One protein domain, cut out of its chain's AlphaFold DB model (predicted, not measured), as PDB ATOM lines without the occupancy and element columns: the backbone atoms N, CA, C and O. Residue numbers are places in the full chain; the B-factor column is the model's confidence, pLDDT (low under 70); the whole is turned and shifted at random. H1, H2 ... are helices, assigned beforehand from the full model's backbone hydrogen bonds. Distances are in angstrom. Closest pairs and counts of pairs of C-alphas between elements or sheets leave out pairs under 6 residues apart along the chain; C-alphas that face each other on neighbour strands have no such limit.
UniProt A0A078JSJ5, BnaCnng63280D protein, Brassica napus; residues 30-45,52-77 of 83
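This is residues 30 to 45 and 52 to 77 of the 83 residues of the protein "BnaCnng63280D protein" of Brassica napus (UniProt A0A078JSJ5). Two helices, H1 and then H2, meet near their first residues and spread from there as a V, with the far part of H2, residues 65 to 77, sticking out free. The printed part has 42 residues, is all helix with no named strand, and is loose, with a radius of gyration of the C-alphas of 11.7 A and spans of 34 by 23 by 14 A.

H1, residues 30 to 43, touches H2, residues 57 to 77, with residues 30 to 33 alone, and H2 touches it with residues 57 to 61 alone. Their closest C-alphas, those of Leu 33 and Arg 61, are 7.0 A apart. They run the same way at a steep tilt of 64 degrees. In H1 every O i to N i+4 pair is within hydrogen-bond range; in H2, 16 of 17 are.

H1 begins at C-alpha 30 (120.073, 157.972, 237.022) and is 20.1 A long. H2, 29.6 A long, ends at C-alpha 77 (127.729, 184.405, 222.356).

The C-alphas of Asp 55 and Phe 77 are farthest apart, 34.6 A. Residues 46 to 51 are not printed; C-alphas 45 and 52 stand 15.2 A apart across the cut. Residues 74 to 77 have pLDDT under 70.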
ATOM      1  N   ASN A  30     119.515 158.054 238.377       96.38
ATOM      2  CA  ASN A  30     120.073 157.972 237.022       96.38
ATOM      3  C   ASN A  30     118.993 157.810 235.937       96.38
ATOM      4  O   ASN A  30     119.317 157.857 234.750       96.38
ATOM      5  N   CYS A  31     117.714 157.635 236.297       94.69
ATOM      6  CA  CYS A  31     116.659 157.305 235.332       94.69
ATOM      7  C   CYS A  31     116.513 158.349 234.210       94.69
ATOM      8  O   CYS A  31     116.410 157.975 233.042       94.69
ATOM      9  N   GLY A  32     116.588 159.642 234.541       95.31
ATOM     10  CA  GLY A  32     116.517 160.726 233.559       95.31
ATOM     11  C   GLY A  32     117.679 160.691 232.565       95.31
ATOM     12  O   GLY A  32     117.459 160.753 231.359       95.31
ATOM     13  N   LEU A  33     118.908 160.493 233.057       96.19
ATOM     14  CA  LEU A  33     120.103 160.382 232.214       96.19
ATOM     15  C   LEU A  33     119.999 159.198 231.244       96.19
ATOM     16  O   LEU A  33     120.305 159.336 230.060       96.19
ATOM     17  N   PHE A  34     119.527 158.049 231.732       96.06
ATOM     18  CA  PHE A  34     119.338 156.850 230.916       96.06
ATOM     19  C   PHE A  34     118.334 157.097 229.791       96.06
ATOM     20  O   PHE A  34     118.610 156.747 228.646       96.06
ATOM     21  N   VAL A  35     117.192 157.726 230.087       94.69
ATOM     22  CA  VAL A  35     116.185 158.068 229.069       94.69
ATOM     23  C   VAL A  35     116.769 159.001 228.011       94.69
ATOM     24  O   VAL A  35     116.642 158.711 226.822       94.69
ATOM     25  N   VAL A  36     117.459 160.067 228.423       94.62
ATOM     26  CA  VAL A  36     118.063 161.037 227.496       94.62
ATOM     27  C   VAL A  36     119.092 160.370 226.585       94.62
ATOM     28  O   VAL A  36     118.997 160.490 225.365       94.62
ATOM     29  N   LYS A  37     120.033 159.599 227.142       94.25
ATOM     30  CA  LYS A  37     121.069 158.931 226.341       94.25
ATOM     31  C   LYS A  37     120.509 157.802 225.464       94.25
ATOM     32  O   LYS A  37     120.993 157.591 224.353       94.25
ATOM     33  N   MET A  38     119.447 157.112 225.893       93.94
ATOM     34  CA  MET A  38     118.741 156.151 225.033       93.94
ATOM     35  C   MET A  38     118.066 156.842 223.844       93.94
ATOM     36  O   MET A  38     118.148 156.329 222.725       93.94
ATOM     37  N   LEU A  39     117.416 157.988 224.068       92.62
ATOM     38  CA  LEU A  39     116.809 158.788 223.003       92.62
ATOM     39  C   LEU A  39     117.866 159.294 222.022       92.62
ATOM     40  O   LEU A  39     117.701 159.104 220.823       92.62
ATOM     41  N   GLU A  40     118.974 159.844 222.518       91.62
ATOM     42  CA  GLU A  40     120.109 160.275 221.694       91.62
ATOM     43  C   GLU A  40     120.614 159.136 220.796       91.62
ATOM     44  O   GLU A  40     120.671 159.280 219.575       91.62
ATOM     45  N   CYS A  41     120.896 157.965 221.377       91.62
ATOM     46  CA  CYS A  41     121.347 156.799 220.621       91.62
ATOM     47  C   CYS A  41     120.340 156.385 219.534       91.62
ATOM     48  O   CYS A  41     120.743 156.075 218.414       91.62
ATOM     49  N   ARG A  42     119.032 156.393 219.831       90.19
ATOM     50  CA  ARG A  42     117.986 156.082 218.839       90.19
ATOM     51  C   ARG A  42     117.945 157.111 217.715       90.19
ATOM     52  O   ARG A  42     117.881 156.706 216.557       90.19
ATOM     53  N   SER A  43     118.012 158.396 218.047       91.25
ATOM     54  CA  SER A  43     118.005 159.496 217.077       91.25
ATOM     55  C   SER A  43     119.207 159.440 216.132       91.25
ATOM     56  O   SER A  43     119.071 159.744 214.953       91.25
ATOM     57  N   LEU A  44     120.359 158.975 216.622       90.88
ATOM     58  CA  LEU A  44     121.579 158.780 215.831       90.88
ATOM     59  C   LEU A  44     121.646 157.420 215.107       90.88
ATOM     60  O   LEU A  44     122.637 157.117 214.447       90.88
ATOM     61  N   GLY A  45     120.627 156.564 215.239       91.19
ATOM     62  CA  GLY A  45     120.621 155.226 214.635       91.19
ATOM     63  C   GLY A  45     121.598 154.230 215.279       91.19
ATOM     64  O   GLY A  45     121.864 153.165 214.712       91.19
ATOM     65  N   ILE A  52     125.579 152.939 228.282       94.44
ATOM     66  CA  ILE A  52     124.601 153.501 229.217       94.44
ATOM     67  C   ILE A  52     124.468 152.534 230.395       94.44
ATOM     68  O   ILE A  52     123.696 151.578 230.346       94.44
ATOM     69  N   ASN A  53     125.263 152.733 231.438       95.81
ATOM     70  CA  ASN A  53     125.203 151.931 232.655       95.81
ATOM     71  C   ASN A  53     125.591 152.789 233.870       95.81
ATOM     72  O   ASN A  53     125.945 153.958 233.727       95.81
ATOM     73  N   ASP A  54     125.449 152.230 235.072       96.25
ATOM     74  CA  ASP A  54     125.695 152.977 236.308       96.25
ATOM     75  C   ASP A  54     127.178 153.330 236.505       96.25
ATOM     76  O   ASP A  54     127.467 154.388 237.063       96.25
ATOM     77  N   ASP A  55     128.099 152.512 235.986       96.38
ATOM     78  CA  ASP A  55     129.546 152.733 236.117       96.38
ATOM     79  C   ASP A  55     130.006 153.941 235.285       96.38
ATOM     80  O   ASP A  55     130.881 154.696 235.700       96.38
ATOM     81  N   THR A  56     129.377 154.170 234.129       95.56
ATOM     82  CA  THR A  56     129.675 155.286 233.213       95.56
ATOM     83  C   THR A  56     128.765 156.500 233.411       95.56
ATOM     84  O   THR A  56     128.918 157.517 232.731       95.56
ATOM     85  N   ALA A  57     127.790 156.427 234.323       95.19
ATOM     86  CA  ALA A  57     126.748 157.444 234.465       95.19
ATOM     87  C   ALA A  57     127.301 158.836 234.814       95.19
ATOM     88  O   ALA A  57     126.749 159.845 234.376       95.19
ATOM     89  N   MET A  58     128.380 158.912 235.598       95.44
ATOM     90  CA  MET A  58     129.012 160.194 235.934       95.44
ATOM     91  C   MET A  58     129.657 160.846 234.711       95.44
ATOM     92  O   MET A  58     129.407 162.023 234.465       95.44
ATOM     93  N   ASP A  59     130.390 160.080 233.905       96.12
ATOM     94  CA  ASP A  59     131.031 160.586 232.686       96.12
ATOM     95  C   ASP A  59     129.988 161.040 231.664       96.12
ATOM     96  O   ASP A  59     130.078 162.134 231.110       96.12
ATOM     97  N   LEU A  60     128.932 160.240 231.473       94.94
ATOM     98  CA  LEU A  60     127.816 160.597 230.597       94.94
ATOM     99  C   LEU A  60     127.125 161.891 231.037       94.94
ATOM    100  O   LEU A  60     126.731 162.688 230.185       94.94
ATOM    101  N   ARG A  61     126.966 162.098 232.349       95.31
ATOM    102  CA  ARG A  61     126.375 163.321 232.903       95.31
ATOM    103  C   ARG A  61     127.273 164.527 232.658       95.31
ATOM    104  O   ARG A  61     126.773 165.546 232.198       95.31
ATOM    105  N   SER A  62     128.566 164.407 232.944       95.75
ATOM    106  CA  SER A  62     129.534 165.484 232.723       95.75
ATOM    107  C   SER A  62     129.582 165.893 231.254       95.75
ATOM    108  O   SER A  62     129.426 167.072 230.953       95.75
ATOM    109  N   ASN A  63     129.682 164.921 230.341       93.56
ATOM    110  CA  ASN A  63     129.704 165.185 228.901       93.56
ATOM    111  C   ASN A  63     128.418 165.868 228.430       93.56
ATOM    112  O   ASN A  63     128.489 166.872 227.731       93.56
ATOM    113  N   LEU A  64     127.250 165.384 228.869       91.50
ATOM    114  CA  LEU A  64     125.969 166.002 228.524       91.50
ATOM    115  C   LEU A  64     125.889 167.456 229.016       91.50
ATOM    116  O   LEU A  64     125.391 168.322 228.304       91.50
ATOM    117  N   CYS A  65     126.375 167.739 230.227       91.38
ATOM    118  CA  CYS A  65     126.420 169.103 230.749       91.38
ATOM    119  C   CYS A  65     127.326 170.010 229.910       91.38
ATOM    120  O   CYS A  65     126.915 171.127 229.607       91.38
ATOM    121  N   CYS A  66     128.515 169.538 229.520       91.81
ATOM    122  CA  CYS A  66     129.415 170.283 228.638       91.81
ATOM    123  C   CYS A  66     128.773 170.538 227.271       91.81
ATOM    124  O   CYS A  66     128.713 171.680 226.841       91.81
ATOM    125  N   GLU A  67     128.190 169.515 226.641       89.38
ATOM    126  CA  GLU A  67     127.507 169.642 225.346       89.38
ATOM    127  C   GLU A  67     126.366 170.667 225.389       89.38
ATOM    128  O   GLU A  67     126.219 171.475 224.473       89.38
ATOM    129  N   MET A  68     125.549 170.649 226.450       87.44
ATOM    130  CA  MET A  68     124.494 171.647 226.633       87.44
ATOM    131  C   MET A  68     125.092 173.039 226.825       87.44
ATOM    132  O   MET A  68     124.656 173.980 226.168       87.44
ATOM    133  N   PHE A  69     126.082 173.171 227.708       88.38
ATOM    134  CA  PHE A  69     126.739 174.447 227.971       88.38
ATOM    135  C   PHE A  69     127.322 175.043 226.691       88.38
ATOM    136  O   PHE A  69     127.017 176.190 226.389       88.38
ATOM    137  N   ASP A  70     128.061 174.259 225.911       86.94
ATOM    138  CA  ASP A  70     128.646 174.692 224.644       86.94
ATOM    139  C   ASP A  70     127.552 175.112 223.657       86.94
ATOM    140  O   ASP A  70     127.635 176.179 223.059       86.94
ATOM    141  N   GLN A  71     126.462 174.348 223.530       82.94
ATOM    142  CA  GLN A  71     125.364 174.712 222.628       82.94
ATOM    143  C   GLN A  71     124.652 176.011 223.009       82.94
ATOM    144  O   GLN A  71     124.234 176.740 222.108       82.94
ATOM    145  N   PHE A  72     124.463 176.282 224.301       78.00
ATOM    146  CA  PHE A  72     123.814 177.511 224.759       78.00
ATOM    147  C   PHE A  72     124.783 178.693 224.727       78.00
ATOM    148  O   PHE A  72     124.462 179.734 224.164       78.00
ATOM    149  N   MET A  73     125.998 178.519 225.245       71.81
ATOM    150  CA  MET A  73     126.992 179.585 225.308       71.81
ATOM    151  C   MET A  73     127.537 179.959 223.934       71.81
ATOM    152  O   MET A  73     127.625 181.149 223.662       71.81
ATOM    153  N   ASP A  74     127.844 179.012 223.041       64.88
ATOM    154  CA  ASP A  74     128.325 179.377 221.703       64.88
ATOM    155  C   ASP A  74     127.231 180.057 220.883       64.88
ATOM    156  O   ASP A  74     127.515 181.019 220.171       64.88
ATOM    157  N   LYS A  75     125.973 179.609 220.970       60.50
ATOM    158  CA  LYS A  75     124.889 180.236 220.201       60.50
ATOM    159  C   LYS A  75     124.567 181.634 220.709       60.50
ATOM    160  O   LYS A  75     124.535 182.562 219.901       60.50
ATOM    161  N   ASP A  76     124.416 181.804 222.018       58.88
ATOM    162  CA  ASP A  76     124.104 183.108 222.606       58.88
ATOM    163  C   ASP A  76     125.289 184.081 222.471       58.88
ATOM    164  O   ASP A  76     125.098 185.268 222.198       58.88
ATOM    165  N   PHE A  77     126.531 183.592 222.577       57.25
ATOM    166  CA  PHE A  77     127.729 184.405 222.356       57.25
ATOM    167  C   PHE A  77     127.892 184.804 220.883       57.25
ATOM    168  O   PHE A  77     128.188 185.962 220.591       57.25
TER     169      PHE A  77